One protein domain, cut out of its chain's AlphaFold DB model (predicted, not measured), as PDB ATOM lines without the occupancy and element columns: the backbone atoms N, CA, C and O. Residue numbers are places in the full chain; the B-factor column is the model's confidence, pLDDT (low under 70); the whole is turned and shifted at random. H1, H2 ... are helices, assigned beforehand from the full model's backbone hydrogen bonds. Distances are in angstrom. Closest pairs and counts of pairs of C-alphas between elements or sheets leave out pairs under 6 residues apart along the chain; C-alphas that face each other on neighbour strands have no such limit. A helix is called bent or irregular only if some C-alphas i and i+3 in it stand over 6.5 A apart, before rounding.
ATOM      1  N   GLU A   2       9.503  86.091 -55.778       71.00
ATOM      2  CA  GLU A   2       8.098  86.499 -55.568       71.00
ATOM      3  C   GLU A   2       7.080  85.939 -56.583       71.00
ATOM      4  O   GLU A   2       5.880  86.143 -56.430       71.00
ATOM      5  N   VAL A   3       7.531  85.204 -57.608       75.00
ATOM      6  CA  VAL A   3       6.648  84.538 -58.585       75.00
ATOM      7  C   VAL A   3       5.772  83.507 -57.868       75.00
ATOM      8  O   VAL A   3       6.292  82.628 -57.180       75.00
ATOM      9  N   THR A   4       4.450  83.594 -58.021       70.75
ATOM     10  CA  THR A   4       3.480  82.790 -57.255       70.75
ATOM     11  C   THR A   4       3.482  81.304 -57.626       70.75
ATOM     12  O   THR A   4       3.500  80.467 -56.726       70.75
ATOM     13  N   ASP A   5       3.526  80.972 -58.918       79.12
ATOM     14  CA  ASP A   5       3.581  79.592 -59.423       79.12
ATOM     15  C   ASP A   5       4.938  78.927 -59.112       79.12
ATOM     16  O   ASP A   5       6.000  79.472 -59.421       79.12
ATOM     17  N   SER A   6       4.911  77.740 -58.496       73.88
ATOM     18  CA  SER A   6       6.113  76.996 -58.101       73.88
ATOM     19  C   SER A   6       6.876  76.385 -59.277       73.88
ATOM     20  O   SER A   6       8.105  76.419 -59.265       73.88
ATOM     21  N   LEU A   7       6.192  75.870 -60.304       75.25
ATOM     22  CA  LEU A   7       6.837  75.255 -61.465       75.25
ATOM     23  C   LEU A   7       7.562  76.320 -62.292       75.25
ATOM     24  O   LEU A   7       8.721  76.132 -62.664       75.25
ATOM     25  N   VAL A   8       6.908  77.464 -62.508       75.06
ATOM     26  CA  VAL A   8       7.499  78.613 -63.207       75.06
ATOM     27  C   VAL A   8       8.663  79.191 -62.397       75.06
ATOM     28  O   VAL A   8       9.732  79.440 -62.954       75.06
ATOM     29  N   ARG A   9       8.522  79.333 -61.070       82.19
ATOM     30  CA  ARG A   9       9.615  79.772 -60.181       82.19
ATOM     31  C   ARG A   9      10.815  78.816 -60.236       82.19
ATOM     32  O   ARG A   9      11.947  79.279 -60.349       82.19
ATOM     33  N   PHE A  10      10.582  77.502 -60.210       74.81
ATOM     34  CA  PHE A  10      11.621  76.474 -60.335       74.81
ATOM     35  C   PHE A  10      12.337  76.530 -61.694       74.81
ATOM     36  O   PHE A  10      13.567  76.489 -61.742       74.81
ATOM     37  N   GLN A  11      11.594  76.677 -62.795       80.38
ATOM     38  CA  GLN A  11      12.160  76.771 -64.146       80.38
ATOM     39  C   GLN A  11      12.970  78.060 -64.343       80.38
ATOM     40  O   GLN A  11      14.098  78.002 -64.825       80.38
ATOM     41  N   ILE A  12      12.457  79.215 -63.905       74.88
ATOM     42  CA  ILE A  12      13.195  80.489 -63.959       74.88
ATOM     43  C   ILE A  12      14.492  80.392 -63.148       74.88
ATOM     44  O   ILE A  12      15.552  80.768 -63.645       74.88
ATOM     45  N   ILE A  13      14.442  79.853 -61.926       76.44
ATOM     46  CA  ILE A  13      15.632  79.749 -61.071       76.44
ATOM     47  C   ILE A  13      16.646  78.756 -61.644       76.44
ATOM     48  O   ILE A  13      17.827  79.081 -61.691       76.44
ATOM     49  N   THR A  14      16.228  77.599 -62.158       74.94
ATOM     50  CA  THR A  14      17.166  76.652 -62.792       74.94
ATOM     51  C   THR A  14      17.772  77.192 -64.093       74.94
ATOM     52  O   THR A  14      18.950  76.941 -64.344       74.94
ATOM     53  N   MET A  15      17.054  78.015 -64.870       74.75
ATOM     54  CA  MET A  15      17.651  78.752 -65.996       74.75
ATOM     55  C   MET A  15      18.672  79.806 -65.538       74.75
ATOM     56  O   MET A  15      19.749  79.896 -66.123       74.75
ATOM     57  N   LEU A  16      18.375  80.587 -64.491       74.31
ATOM     58  CA  LEU A  16      19.301  81.593 -63.942       74.31
ATOM     59  C   LEU A  16      20.577  80.952 -63.370       74.31
ATOM     60  O   LEU A  16      21.685  81.399 -63.659       74.31
ATOM     61  N   LEU A  17      20.439  79.858 -62.619       72.94
ATOM     62  CA  LEU A  17      21.576  79.077 -62.126       72.94
ATOM     63  C   LEU A  17      22.395  78.484 -63.285       72.94
ATOM     64  O   LEU A  17      23.614  78.638 -63.316       72.94
ATOM     65  N   GLY A  18      21.732  77.892 -64.287       70.56
ATOM     66  CA  GLY A  18      22.378  77.318 -65.476       70.56
ATOM     67  C   GLY A  18      23.053  78.334 -66.412       70.56
ATOM     68  O   GLY A  18      23.883  77.942 -67.227       70.56
ATOM     69  N   SER A  19      22.732  79.626 -66.286       66.50
ATOM     70  CA  SER A  19      23.347  80.739 -67.033       66.50
ATOM     71  C   SER A  19      24.421  81.496 -66.236       66.50
ATOM     72  O   SER A  19      24.949  82.497 -66.715       66.50
ATOM     73  N   GLY A  20      24.802  80.995 -65.054       61.88
ATOM     74  CA  GLY A  20      25.945  81.507 -64.294       61.88
ATOM     75  C   GLY A  20      25.613  82.554 -63.227       61.88
ATOM     76  O   GLY A  20      26.527  83.215 -62.735       61.88
ATOM     77  N   ALA A  21      24.352  82.684 -62.797       61.66
ATOM     78  CA  ALA A  21      23.955  83.568 -61.688       61.66
ATOM     79  C   ALA A  21      24.457  83.113 -60.290       61.66
ATOM     80  O   ALA A  21      23.925  83.528 -59.264       61.66
ATOM     81  N   THR A  22      25.477  82.252 -60.232       58.66
ATOM     82  CA  THR A  22      26.048  81.643 -59.020       58.66
ATOM     83  C   THR A  22      27.109  82.503 -58.323       58.66
ATOM     84  O   THR A  22      27.607  82.120 -57.270       58.66
ATOM     85  N   GLN A  23      27.451  83.679 -58.865       56.53
ATOM     86  CA  GLN A  23      28.450  84.581 -58.267       56.53
ATOM     87  C   GLN A  23      27.960  85.317 -56.997       56.53
ATOM     88  O   GLN A  23      28.776  85.901 -56.288       56.53
ATOM     89  N   GLY A  24      26.657  85.270 -56.685       59.44
ATOM     90  CA  GLY A  24      26.057  85.835 -55.467       59.44
ATOM     91  C   GLY A  24      25.712  84.770 -54.419       59.44
ATOM     92  O   GLY A  24      24.597  84.245 -54.399       59.44
ATOM     93  N   ALA A  25      26.662  84.434 -53.542       63.47
ATOM     94  CA  ALA A  25      26.488  83.373 -52.539       63.47
ATOM     95  C   ALA A  25      25.513  83.736 -51.397       63.47
ATOM     96  O   ALA A  25      24.964  82.851 -50.738       63.47
ATOM     97  N   ILE A  26      25.277  85.028 -51.144       71.31
ATOM     98  CA  ILE A  26      24.333  85.497 -50.113       71.31
ATOM     99  C   ILE A  26      22.903  85.454 -50.669       71.31
ATOM    100  O   ILE A  26      21.955  85.092 -49.971       71.31
ATOM    101  N   GLU A  27      22.753  85.760 -51.952       76.31
ATOM    102  CA  GLU A  27      21.504  85.824 -52.698       76.31
ATOM    103  C   GLU A  27      20.922  84.421 -52.918       76.31
ATOM    104  O   GLU A  27      19.726  84.213 -52.715       76.31
ATOM    105  N   THR A  28      21.753  83.420 -53.236       74.69
ATOM    106  CA  THR A  28      21.305  82.014 -53.317       74.69
ATOM    107  C   THR A  28      20.946  81.436 -51.944       74.69
ATOM    108  O   THR A  28      19.987  80.671 -51.828       74.69
ATOM    109  N   SER A  29      21.643  81.848 -50.884       75.50
ATOM    110  CA  SER A  29      21.410  81.361 -49.514       75.50
ATOM    111  C   SER A  29      20.198  82.020 -48.838       75.50
ATOM    112  O   SER A  29      19.455  81.364 -48.109       75.50
ATOM    113  N   THR A  30      19.908  83.286 -49.147       80.56
ATOM    114  CA  THR A  30      18.646  83.949 -48.756       80.56
ATOM    115  C   THR A  30      17.465  83.498 -49.621       80.56
ATOM    116  O   THR A  30      16.346  83.370 -49.114       80.56
ATOM    117  N   ALA A  31      17.693  83.144 -50.891       76.88
ATOM    118  CA  ALA A  31      16.712  82.412 -51.694       76.88
ATOM    119  C   ALA A  31      16.395  81.032 -51.082       76.88
ATOM    120  O   ALA A  31      15.237  80.624 -51.075       76.88
ATOM    121  N   LEU A  32      17.378  80.330 -50.509       78.69
ATOM    122  CA  LEU A  32      17.150  79.058 -49.816       78.69
ATOM    123  C   LEU A  32      16.316  79.227 -48.532       78.69
ATOM    124  O   LEU A  32      15.329  78.515 -48.357       78.69
ATOM    125  N   ASP A  33      16.648  80.193 -47.672       77.19
ATOM    126  CA  ASP A  33      15.896  80.464 -46.432       77.19
ATOM    127  C   ASP A  33      14.439  80.903 -46.716       77.19
ATOM    128  O   ASP A  33      13.483  80.466 -46.067       77.19
ATOM    129  N   THR A  34      14.231  81.684 -47.785       80.88
ATOM    130  CA  THR A  34      12.879  82.016 -48.272       80.88
ATOM    131  C   THR A  34      12.170  80.831 -48.948       80.88
ATOM    132  O   THR A  34      10.955  80.702 -48.819       80.88
ATOM    133  N   ALA A  35      12.883  79.901 -49.595       78.75
ATOM    134  CA  ALA A  35      12.285  78.676 -50.146       78.75
ATOM    135  C   ALA A  35      11.748  77.730 -49.056       78.75
ATOM    136  O   ALA A  35      10.734  77.069 -49.274       78.75
ATOM    137  N   ILE A  36      12.409  77.680 -47.894       77.69
ATOM    138  CA  ILE A  36      12.018  76.860 -46.732       77.69
ATOM    139  C   ILE A  36      10.765  77.421 -46.042       77.69
ATOM    140  O   ILE A  36       9.945  76.661 -45.526       77.69
ATOM    141  N   THR A  37      10.598  78.745 -46.039       76.94
ATOM    142  CA  THR A  37       9.502  79.431 -45.334       76.94
ATOM    143  C   THR A  37       8.237  79.621 -46.183       76.94
ATOM    144  O   THR A  37       7.142  79.724 -45.623       76.94
ATOM    145  N   ILE A  38       8.335  79.596 -47.519       79.25
ATOM    146  CA  ILE A  38       7.177  79.607 -48.432       79.25
ATOM    147  C   ILE A  38       6.409  78.271 -48.376       79.25
ATOM    148  O   ILE A  38       6.993  77.190 -48.283       79.25
ATOM    149  N   LYS A  39       5.072  78.345 -48.477       69.00
ATOM    150  CA  LYS A  39       4.157  77.191 -48.483       69.00
ATOM    151  C   LYS A  39       3.231  77.217 -49.717       69.00
ATOM    152  O   LYS A  39       2.742  78.296 -50.046       69.00
ATOM    153  N   PRO A  40       2.943  76.070 -50.367       71.94
ATOM    154  CA  PRO A  40       3.542  74.753 -50.132       71.94
ATOM    155  C   PRO A  40       5.041  74.740 -50.478       71.94
ATOM    156  O   PRO A  40       5.479  75.368 -51.441       71.94
ATOM    157  N   THR A  41       5.826  74.048 -49.654       77.19
ATOM    158  CA  THR A  41       7.293  74.083 -49.691       77.19
ATOM    159  C   THR A  41       7.827  73.211 -50.824       77.19
ATOM    160  O   THR A  41       7.675  71.987 -50.806       77.19
ATOM    161  N   ASP A  42       8.462  73.822 -51.826       79.19
ATOM    162  CA  ASP A  42       8.966  73.090 -52.988       79.19
ATOM    163  C   ASP A  42      10.336  72.446 -52.709       79.19
ATOM    164  O   ASP A  42      11.401  73.054 -52.852       79.19
ATOM    165  N   LYS A  43      10.297  71.155 -52.359       76.81
ATOM    166  CA  LYS A  43      11.476  70.300 -52.146       76.81
ATOM    167  C   LYS A  43      12.387  70.200 -53.386       76.81
ATOM    168  O   LYS A  43      13.575  69.913 -53.234       76.81
ATOM    169  N   ARG A  44      11.879  70.442 -54.604       79.69
ATOM    170  CA  ARG A  44      12.680  70.462 -55.847       79.69
ATOM    171  C   ARG A  44      13.493  71.750 -55.935       79.69
ATOM    172  O   ARG A  44      14.687  71.691 -56.217       79.69
ATOM    173  N   LEU A  45      12.871  72.887 -55.628       78.62
ATOM    174  CA  LEU A  45      13.525  74.196 -55.584       78.62
ATOM    175  C   LEU A  45      14.605  74.268 -54.497       78.62
ATOM    176  O   LEU A  45      15.718  74.701 -54.783       78.62
ATOM    177  N   ILE A  46      14.324  73.756 -53.293       77.75
ATOM    178  CA  ILE A  46      15.322  73.620 -52.214       77.75
ATOM    179  C   ILE A  46      16.531  72.793 -52.688       77.75
ATOM    180  O   ILE A  46      17.676  73.219 -52.531       77.75
ATOM    181  N   ARG A  47      16.292  71.644 -53.336       79.25
ATOM    182  CA  ARG A  47      17.361  70.792 -53.883       79.25
ATOM    183  C   ARG A  47      18.171  71.489 -54.985       79.25
ATOM    184  O   ARG A  47      19.391  71.363 -54.986       79.25
ATOM    185  N   ALA A  48      17.534  72.237 -55.888       76.56
ATOM    186  CA  ALA A  48      18.232  72.973 -56.947       76.56
ATOM    187  C   ALA A  48      19.101  74.120 -56.398       76.56
ATOM    188  O   ALA A  48      20.247  74.270 -56.818       76.56
ATOM    189  N   LEU A  49      18.605  74.883 -55.417       76.56
ATOM    190  CA  LEU A  49      19.375  75.949 -54.761       76.56
ATOM    191  C   LEU A  49      20.619  75.404 -54.040       76.56
ATOM    192  O   LEU A  49      21.688  76.002 -54.130       76.56
ATOM    193  N   LEU A  50      20.506  74.237 -53.398       77.31
ATOM    194  CA  LEU A  50      21.634  73.554 -52.755       77.31
ATOM    195  C   LEU A  50      22.631  72.963 -53.770       77.31
ATOM    196  O   LEU A  50      23.832  73.179 -53.638       77.31
ATOM    197  N   GLN A  51      22.160  72.236 -54.792       76.75
ATOM    198  CA  GLN A  51      23.037  71.470 -55.695       76.75
ATOM    199  C   GLN A  51      23.570  72.255 -56.903       76.75
ATOM    200  O   GLN A  51      24.692  72.008 -57.331       76.75
ATOM    201  N   GLN A  52      22.779  73.166 -57.478       70.12
ATOM    202  CA  GLN A  52      23.159  73.963 -58.657       70.12
ATOM    203  C   GLN A  52      23.491  75.416 -58.295       70.12
ATOM    204  O   GLN A  52      24.306  76.039 -58.968       70.12
ATOM    205  N   GLY A  53      22.874  75.954 -57.237       68.56
ATOM    206  CA  GLY A  53      23.120  77.315 -56.743       68.56
ATOM    207  C   GLY A  53      24.182  77.433 -55.654       68.56
ATOM    208  O   GLY A  53      24.443  78.548 -55.202       68.56
ATOM    209  N   THR A  54      24.759  76.304 -55.221       75.00
ATOM    210  CA  THR A  54      25.801  76.215 -54.180       75.00
ATOM    211  C   THR A  54      25.502  77.074 -52.943       75.00
ATOM    212  O   THR A  54      26.388  77.741 -52.412       75.00
ATOM    213  N   ALA A  55      24.236  77.100 -52.511       75.56
ATOM    214  CA  ALA A  55      23.787  77.888 -51.367       75.56
ATOM    215  C   ALA A  55      24.404  77.378 -50.049       75.56
ATOM    216  O   ALA A  55      24.281  76.196 -49.713       75.56
ATOM    217  N   ASP A  56      25.028  78.272 -49.278       77.62
ATOM    218  CA  ASP A  56      25.636  77.954 -47.985       77.62
ATOM    219  C   ASP A  56      24.619  78.113 -46.844       77.62
ATOM    220  O   ASP A  56      24.234  79.214 -46.442       77.62
ATOM    221  N   ILE A  57      24.226  76.975 -46.269       76.62
ATOM    222  CA  ILE A  57      23.262  76.879 -45.165       76.62
ATOM    223  C   ILE A  57      23.747  77.506 -43.847       76.62
ATOM    224  O   ILE A  57      22.952  77.644 -42.918       76.62
ATOM    225  N   ASN A  58      25.024  77.888 -43.750       77.25
ATOM    226  CA  ASN A  58      25.609  78.524 -42.568       77.25
ATOM    227  C   ASN A  58      25.473  80.058 -42.570       77.25
ATOM    228  O   ASN A  58      25.597  80.688 -41.511       77.25
ATOM    229  N   ILE A  59      25.183  80.666 -43.728       75.00
ATOM    230  CA  ILE A  59      24.930  82.108 -43.855       75.00
ATOM    231  C   ILE A  59      23.733  82.513 -42.966       75.00
ATOM    232  O   ILE A  59      22.900  81.696 -42.570       75.00
ATOM    233  N   ASN A  60      23.705  83.777 -42.529       72.62
ATOM    234  CA  ASN A  60      22.781  84.287 -41.501       72.62
ATOM    235  C   ASN A  60      22.854  83.527 -40.152       72.62
ATOM    236  O   ASN A  60      21.885  83.482 -39.386       72.62
ATOM    237  N   ARG A  61      24.033  82.966 -39.830       70.44
ATOM    238  CA  ARG A  61      24.309  82.153 -38.626       70.44
ATOM    239  C   ARG A  61      23.403  80.912 -38.540       70.44
ATOM    240  O   ARG A  61      22.806  80.663 -37.490       70.44
ATOM    241  N   GLY A  62      23.266  80.176 -39.643       73.38
ATOM    242  CA  GLY A  62      22.517  78.916 -39.687       73.38
ATOM    243  C   GLY A  62      20.993  79.056 -39.695       73.38
ATOM    244  O   GLY A  62      20.303  78.127 -39.277       73.38
ATOM    245  N   ALA A  63      20.451  80.203 -40.128       78.56
ATOM    246  CA  ALA A  63      19.008  80.481 -40.087       78.56
ATOM    247  C   ALA A  63      18.172  79.407 -40.812       78.56
ATOM    248  O   ALA A  63      17.204  78.905 -40.246       78.56
ATOM    249  N   ALA A  64      18.622  78.955 -41.987       77.38
ATOM    250  CA  ALA A  64      17.979  77.881 -42.745       77.38
ATOM    251  C   ALA A  64      17.884  76.557 -41.956       77.38
ATOM    252  O   ALA A  64      16.887  75.844 -42.058       77.38
ATOM    253  N   VAL A  65      18.889  76.235 -41.129       79.31
ATOM    254  CA  VAL A  65      18.904  75.025 -40.282       79.31
ATOM    255  C   VAL A  65      17.982  75.192 -39.066       79.31
ATOM    256  O   VAL A  65      17.274  74.256 -38.698       79.31
ATOM    257  N   GLU A  66      17.923  76.391 -38.474       80.56
ATOM    258  CA  GLU A  66      16.983  76.711 -37.390       80.56
ATOM    259  C   GLU A  66      15.520  76.665 -37.865       80.56
ATOM    260  O   GLU A  66      14.688  76.007 -37.234       80.56
ATOM    261  N   HIS A  67      15.202  77.292 -39.002       82.19
ATOM    262  CA  HIS A  67      13.861  77.258 -39.585       82.19
ATOM    263  C   HIS A  67      13.458  75.838 -40.008       82.19
ATOM    264  O   HIS A  67      12.320  75.432 -39.766       82.19
ATOM    265  N   ALA A  68      14.380  75.039 -40.555       78.88
ATOM    266  CA  ALA A  68      14.120  73.639 -40.884       78.88
ATOM    267  C   ALA A  68      13.868  72.763 -39.643       78.88
ATOM    268  O   ALA A  68      12.979  71.912 -39.662       78.88
ATOM    269  N   ALA A  69      14.578  72.999 -38.534       77.56
ATOM    270  CA  ALA A  69      14.309  72.315 -37.268       77.56
ATOM    271  C   ALA A  69      12.907  72.649 -36.720       77.56
ATOM    272  O   ALA A  69      12.228  71.780 -36.168       77.56
ATOM    273  N   GLN A  70      12.422  73.873 -36.937       79.12
ATOM    274  CA  GLN A  70      11.073  74.299 -36.546       79.12
ATOM    275  C   GLN A  70       9.976  73.880 -37.549       79.12
ATOM    276  O   GLN A  70       8.818  73.740 -37.156       79.12
ATOM    277  N   HIS A  71      10.315  73.626 -38.817       81.69
ATOM    278  CA  HIS A  71       9.361  73.306 -39.886       81.69
ATOM    279  C   HIS A  71       8.537  72.031 -39.614       81.69
ATOM    280  O   HIS A  71       9.048  71.065 -39.060       81.69
ATOM    281  N   SER A  72       7.257  71.981 -39.998       77.69
ATOM    282  CA  SER A  72       6.353  70.877 -39.614       77.69
ATOM    283  C   SER A  72       6.696  69.515 -40.236       77.69
ATOM    284  O   SER A  72       6.391  68.486 -39.643       77.69
ATOM    285  N   ASP A  73       7.327  69.512 -41.410       79.50
ATOM    286  CA  ASP A  73       7.770  68.313 -42.134       79.50
ATOM    287  C   ASP A  73       9.258  68.019 -41.832       79.50
ATOM    288  O   ASP A  73      10.088  68.897 -42.108       79.50
ATOM    289  N   PRO A  74       9.614  66.837 -41.279       77.38
ATOM    290  CA  PRO A  74      10.996  66.483 -40.948       77.38
ATOM    291  C   PRO A  74      11.890  66.256 -42.177       77.38
ATOM    292  O   PRO A  74      13.086  66.531 -42.089       77.38
ATOM    293  N   GLU A  75      11.347  65.852 -43.335       78.94
ATOM    294  CA  GLU A  75      12.156  65.621 -44.545       78.94
ATOM    295  C   GLU A  75      12.858  66.904 -45.015       78.94
ATOM    296  O   GLU A  75      13.912  66.852 -45.643       78.94
ATOM    297  N   VAL A  76      12.296  68.080 -44.708       79.50
ATOM    298  CA  VAL A  76      12.913  69.375 -45.042       79.50
ATOM    299  C   VAL A  76      14.231  69.562 -44.284       79.50
ATOM    300  O   VAL A  76      15.212  70.009 -44.876       79.50
ATOM    301  N   LEU A  77      14.291  69.155 -43.010       81.75
ATOM    302  CA  LEU A  77      15.524  69.176 -42.221       81.75
ATOM    303  C   LEU A  77      16.536  68.153 -42.751       81.75
ATOM    304  O   LEU A  77      17.708  68.487 -42.919       81.75
ATOM    305  N   GLU A  78      16.092  66.939 -43.076       79.25
ATOM    306  CA  GLU A  78      16.958  65.893 -43.637       79.25
ATOM    307  C   GLU A  78      17.548  66.281 -45.001       79.25
ATOM    308  O   GLU A  78      18.733  66.059 -45.239       79.25
ATOM    309  N   LEU A  79      16.772  66.934 -45.875       77.88
ATOM    310  CA  LEU A  79      17.254  67.453 -47.161       77.88
ATOM    311  C   LEU A  79      18.356  68.509 -46.989       77.88
ATOM    312  O   LEU A  79      19.330  68.507 -47.740       77.88
ATOM    313  N   ILE A  80      18.219  69.388 -45.996       79.12
ATOM    314  CA  ILE A  80      19.176  70.470 -45.715       79.12
ATOM    315  C   ILE A  80      20.447  69.922 -45.059       79.12
ATOM    316  O   ILE A  80      21.548  70.256 -45.493       79.12
ATOM    317  N   LEU A  81      20.314  69.022 -44.079       77.50
ATOM    318  CA  LEU A  81      21.446  68.333 -43.449       77.50
ATOM    319  C   LEU A  81      22.128  67.318 -44.392       77.50
ATOM    320  O   LEU A  81      23.284  66.954 -44.173       77.50
ATOM    321  N   GLY A  82      21.421  66.810 -45.402       78.94
ATOM    322  CA  GLY A  82      21.927  65.826 -46.362       78.94
ATOM    323  C   GLY A  82      22.647  66.425 -47.573       78.94
ATOM    324  O   GLY A  82      23.523  65.767 -48.127       78.94
ATOM    325  N   LEU A  83      22.291  67.647 -47.988       74.38
ATOM    326  CA  LEU A  83      22.862  68.306 -49.174       74.38
ATOM    327  C   LEU A  83      23.718  69.542 -48.858       74.38
ATOM    328  O   LEU A  83      24.575  69.888 -49.665       74.38
ATOM    329  N   GLY A  84      23.512  70.201 -47.715       67.56
ATOM    330  CA  GLY A  84      24.404  71.247 -47.210       67.56
ATOM    331  C   GLY A  84      25.431  70.703 -46.211       67.56
ATOM    332  O   GLY A  84      25.273  69.608 -45.671       67.56
ATOM    333  N   GLN A  85      26.480  71.483 -45.930       76.31
ATOM    334  CA  GLN A  85      27.489  71.161 -44.911       76.31
ATOM    335  C   GLN A  85      27.301  72.059 -43.671       76.31
ATOM    336  O   GLN A  85      27.812  73.178 -43.656       76.31
ATOM    337  N   PRO A  86      26.545  71.630 -42.642       78.31
ATOM    338  CA  PRO A  86      26.266  72.458 -41.472       78.31
ATOM    339  C   PRO A  86      27.465  72.504 -40.516       78.31
ATOM    340  O   PRO A  86      28.075  71.476 -40.224       78.31
ATOM    341  N   ASN A  87      27.767  73.685 -39.978       80.88
ATOM    342  CA  ASN A  87      28.760  73.864 -38.921       80.88
ATOM    343  C   ASN A  87      28.153  73.673 -37.519       80.88
ATOM    344  O   ASN A  87      26.958  73.887 -37.308       80.88
ATOM    345  N   ASP A  88      28.995  73.304 -36.548       75.62
ATOM    346  CA  ASP A  88      28.574  72.973 -35.176       75.62
ATOM    347  C   ASP A  88      27.700  74.079 -34.544       75.62
ATOM    348  O   ASP A  88      26.679  73.786 -33.928       75.62
ATOM    349  N   ALA A  89      28.026  75.357 -34.778       77.88
ATOM    350  CA  ALA A  89      27.273  76.502 -34.257       77.88
ATOM    351  C   ALA A  89      25.833  76.607 -34.806       77.88
ATOM    352  O   ALA A  89      24.933  77.062 -34.095       77.88
ATOM    353  N   SER A  90      25.597  76.178 -36.049       81.44
ATOM    354  CA  SER A  90      24.260  76.141 -36.656       81.44
ATOM    355  C   SER A  90      23.415  74.998 -36.085       81.44
ATOM    356  O   SER A  90      22.219  75.170 -35.844       81.44
ATOM    357  N   ILE A  91      24.039  73.849 -35.801       79.50
ATOM    358  CA  ILE A  91      23.368  72.679 -35.214       79.50
ATOM    359  C   ILE A  91      23.060  72.927 -33.724       79.50
ATOM    360  O   ILE A  91      21.939  72.680 -33.281       79.50
ATOM    361  N   ASP A  92      23.994  73.518 -32.975       78.12
ATOM    362  CA  ASP A  92      23.807  73.951 -31.581       78.12
ATOM    363  C   ASP A  92      22.648  74.959 -31.436       78.12
ATOM    364  O   ASP A  92      21.895  74.925 -30.456       78.12
ATOM    365  N   ARG A  93      22.476  75.854 -32.420       81.00
ATOM    366  CA  ARG A  93      21.351  76.801 -32.491       81.00
ATOM    367  C   ARG A  93      20.028  76.093 -32.804       81.00
ATOM    368  O   ARG A  93      19.031  76.359 -32.136       81.00
ATOM    369  N   ALA A  94      20.028  75.157 -33.755       80.56
ATOM    370  CA  ALA A  94      18.861  74.338 -34.079       80.56
ATOM    371  C   ALA A  94      18.397  73.480 -32.885       80.56
ATOM    372  O   ALA A  94      17.210  73.477 -32.566       80.56
ATOM    373  N   LEU A  95      19.318  72.836 -32.155       79.50
ATOM    374  CA  LEU A  95      19.004  72.099 -30.924       79.50
ATOM    375  C   LEU A  95      18.362  72.997 -29.850       79.50
ATOM    376  O   LEU A  95      17.341  72.628 -29.268       79.50
ATOM    377  N   LYS A  96      18.915  74.195 -29.613       79.62
ATOM    378  CA  LYS A  96      18.390  75.162 -28.626       79.62
ATOM    379  C   LYS A  96      17.022  75.747 -28.986       79.62
ATOM    380  O   LYS A  96      16.295  76.177 -28.090       79.62
ATOM    381  N   SER A  97      16.656  75.799 -30.267       79.94
ATOM    382  CA  SER A  97      15.309  76.216 -30.671       79.94
ATOM    383  C   SER A  97      14.317  75.049 -30.633       79.94
ATOM    384  O   SER A  97      13.190  75.227 -30.175       79.94
ATOM    385  N   LEU A  98      14.762  73.835 -30.981       77.38
ATOM    386  CA  LEU A  98      13.970  72.609 -30.876       77.38
ATOM    387  C   LEU A  98      13.629  72.249 -29.418       77.38
ATOM    388  O   LEU A  98      12.520  71.792 -29.147       77.38
ATOM    389  N   GLY A  99      14.544  72.493 -28.470       70.94
ATOM    390  CA  GLY A  99      14.340  72.258 -27.033       70.94
ATOM    391  C   GLY A  99      13.062  72.891 -26.478       70.94
ATOM    392  O   GLY A  99      12.333  72.245 -25.726       70.94
ATOM    393  N   LYS A 100      12.727  74.095 -26.961       74.31
ATOM    394  CA  LYS A 100      11.573  74.909 -26.541       74.31
ATOM    395  C   LYS A 100      10.214  74.390 -27.028       74.31
ATOM    396  O   LYS A 100       9.184  74.880 -26.569       74.31
ATOM    397  N   LEU A 101      10.189  73.432 -27.957       74.69
ATOM    398  CA  LEU A 101       8.958  72.805 -28.448       74.69
ATOM    399  C   LEU A 101       8.468  71.711 -27.475       74.69
ATOM    400  O   LEU A 101       9.290  71.075 -26.811       74.69
ATOM    401  N   PRO A 102       7.154  71.435 -27.388       69.44
ATOM    402  CA  PRO A 102       6.633  70.355 -26.551       69.44
ATOM    403  C   PRO A 102       7.111  68.969 -27.022       69.44
ATOM    404  O   PRO A 102       7.345  68.738 -28.214       69.44
ATOM    405  N   ALA A 103       7.237  68.039 -26.072       68.00
ATOM    406  CA  ALA A 103       7.608  66.650 -26.338       68.00
ATOM    407  C   ALA A 103       6.615  66.001 -27.322       68.00
ATOM    408  O   ALA A 103       5.407  65.999 -27.098       68.00
ATOM    409  N   SER A 104       7.122  65.479 -28.439       73.75
ATOM    410  CA  SER A 104       6.321  64.870 -29.508       73.75
ATOM    411  C   SER A 104       7.188  63.948 -30.368       73.75
ATOM    412  O   SER A 104       8.402  64.138 -30.438       73.75
ATOM    413  N   ALA A 105       6.581  62.985 -31.071       71.94
ATOM    414  CA  ALA A 105       7.311  62.065 -31.953       71.94
ATOM    415  C   ALA A 105       8.088  62.797 -33.074       71.94
ATOM    416  O   ALA A 105       9.195  62.406 -33.440       71.94
ATOM    417  N   ILE A 106       7.542  63.914 -33.570       73.31
ATOM    418  CA  ILE A 106       8.203  64.771 -34.568       73.31
ATOM    419  C   ILE A 106       9.382  65.532 -33.937       73.31
ATOM    420  O   ILE A 106      10.418  65.694 -34.584       73.31
ATOM    421  N   LYS A 107       9.274  65.966 -32.667       77.44
ATOM    422  CA  LYS A 107      10.417  66.523 -31.923       77.44
ATOM    423  C   LYS A 107      11.512  65.467 -31.764       77.44
ATOM    424  O   LYS A 107      12.656  65.783 -32.062       77.44
ATOM    425  N   THR A 108      11.191  64.234 -31.353       75.56
ATOM    426  CA  THR A 108      12.211  63.189 -31.130       75.56
ATOM    427  C   THR A 108      12.947  62.786 -32.401       75.56
ATOM    428  O   THR A 108      14.172  62.747 -32.369       75.56
ATOM    429  N   HIS A 109      12.246  62.597 -33.525       77.50
ATOM    430  CA  HIS A 109      12.868  62.264 -34.820       77.50
ATOM    431  C   HIS A 109      13.891  63.327 -35.264       77.50
ATOM    432  O   HIS A 109      14.999  63.017 -35.694       77.50
ATOM    433  N   LYS A 110      13.560  64.612 -35.090       80.12
ATOM    434  CA  LYS A 110      14.489  65.719 -35.372       80.12
ATOM    435  C   LYS A 110      15.626  65.827 -34.356       80.12
ATOM    436  O   LYS A 110      16.733  66.199 -34.733       80.12
ATOM    437  N   LEU A 111      15.358  65.538 -33.080       79.12
ATOM    438  CA  LEU A 111      16.377  65.499 -32.025       79.12
ATOM    439  C   LEU A 111      17.434  64.442 -32.360       79.12
ATOM    440  O   LEU A 111      18.618  64.741 -32.295       79.12
ATOM    441  N   GLU A 112      17.010  63.259 -32.802       79.75
ATOM    442  CA  GLU A 112      17.874  62.169 -33.264       79.75
ATOM    443  C   GLU A 112      18.716  62.575 -34.489       79.75
ATOM    444  O   GLU A 112      19.945  62.481 -34.453       79.75
ATOM    445  N   ALA A 113      18.081  63.141 -35.525       76.56
ATOM    446  CA  ALA A 113      18.758  63.615 -36.739       76.56
ATOM    447  C   ALA A 113      19.789  64.743 -36.496       76.56
ATOM    448  O   ALA A 113      20.750  64.880 -37.262       76.56
ATOM    449  N   LEU A 114      19.602  65.552 -35.444       79.19
ATOM    450  CA  LEU A 114      20.531  66.612 -35.037       79.19
ATOM    451  C   LEU A 114      21.626  66.096 -34.088       79.19
ATOM    452  O   LEU A 114      22.800  66.387 -34.319       79.19
ATOM    453  N   LEU A 115      21.277  65.317 -33.054       75.50
ATOM    454  CA  LEU A 115      22.208  64.837 -32.019       75.50
ATOM    455  C   LEU A 115      23.407  64.103 -32.618       75.50
ATOM    456  O   LEU A 115      24.544  64.447 -32.290       75.50
ATOM    457  N   GLY A 116      23.165  63.185 -33.561       73.38
ATOM    458  CA  GLY A 116      24.207  62.407 -34.244       73.38
ATOM    459  C   GLY A 116      25.207  63.234 -35.069       73.38
ATOM    460  O   GLY A 116      26.160  62.677 -35.610       73.38
ATOM    461  N   ARG A 117      25.012  64.555 -35.174       72.62
ATOM    462  CA  ARG A 117      25.914  65.506 -35.842       72.62
ATOM    463  C   ARG A 117      26.522  66.545 -34.889       72.62
ATOM    464  O   ARG A 117      27.280  67.399 -35.342       72.62
ATOM    465  N   THR A 118      26.218  66.489 -33.590       76.00
ATOM    466  CA  THR A 118      26.720  67.450 -32.590       76.00
ATOM    467  C   THR A 118      27.910  66.940 -31.786       76.00
ATOM    468  O   THR A 118      28.116  65.742 -31.619       76.00
ATOM    469  N   LYS A 119      28.693  67.887 -31.251       68.75
ATOM    470  CA  LYS A 119      29.837  67.624 -30.356       68.75
ATOM    471  C   LYS A 119      29.662  68.251 -28.957       68.75
ATOM    472  O   LYS A 119      30.490  68.043 -28.074       68.75
ATOM    473  N   SER A 120      28.589  69.022 -28.755       75.44
ATOM    474  CA  SER A 120      28.392  69.959 -27.640       75.44
ATOM    475  C   SER A 120      27.610  69.333 -26.470       75.44
ATOM    476  O   SER A 120      26.392  69.484 -26.349       75.44
TER     477      SER A 120
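Overview. This is residues 2 to 120 of the 1244 residues of an uncharacterized protein of fungal sp. No.14919 (UniProt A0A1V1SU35). Look for a chain wound in stacked turns: helices go to and fro in two layers of side-by-side helices, one of H1, H3, H5 and H7 and one of H2, H4 and H6. The two layers run opposite ways, and the stacking makes the longest axis, with H1 at one end, loosely joined to the rest, and H7 near the other. The printed part has 119 residues with seven named helices, H1 to H7 in order, and no named strand; the class is all helix. The whole is compact, with a radius of gyration of the C-alphas of 14.4 A, yet elongated in outline, spanning 43 by 26 by 18 A.

Arrangement. Start at H1, residues 6 to 18, and go on to H2, residues 25 to 37; the two are apart. H3, residues 43 to 51, makes a hairpin with H2, closest at the C-alphas of Leu 32 and Ile 46, 6.2 A. H1 only just touches H3, with 3 pairs of C-alphas within 8 A and with residues 10 to 14 of H1 alone; the closest C-alphas, of Phe 10 and Leu 45, are 5.6 A apart. H4, residues 59 to 70, touches H2 at the C-alphas of Ala 64 and Asp 33, 5.0 A, the same way at a shallow tilt of 16 degrees. H4 is irregular: its C-alphas 61 and 64 are 8.7 A apart. H5, residues 74 to 83, makes a hairpin with H4, which touches it with residues 65 to 69 alone; the closest C-alphas, of Ala 68 and Leu 77, are 4.9 A apart. H5 also touches H3, at the C-alphas of Leu 83 and Leu 50, 6.5 A. H6, residues 88 to 98, touches H4 at the C-alphas of Ser 90 and Gly 62, 4.5 A, at a tilt of 36 degrees, only just steep. H7, residues 105 to 115, makes a hairpin with H6, closest at the C-alphas of Ile 91 and Leu 114, 6.7 A, and touches H5. H4 to H7 form an up-and-down bundle, each helix running against the one before. Every O i to N i+4 pair is within hydrogen-bond range in H1, H2, H3, H5, H6 and H7; in H4, 5 of 8 are.

Along the chain. Find C-alpha 6 at (6.113, 76.996, -58.101), where H1 begins its 17.9 A. H2 measures 18.9 A, H3 12.1 A, H4 17.5 A, H5 14.6 A, and H6 and H7 15.2 A each. H7 ends at C-alpha 115, (22.208, 64.837, -32.019).

Size, cuts and confidence. The C-alphas farthest apart, of Ser 19 and Ala 103, are 45.9 A apart. The printed part has no cut, and no link is long. Mean pLDDT of the printed part is 75.6; among the 13 residues under 70 are residues 19 to 25.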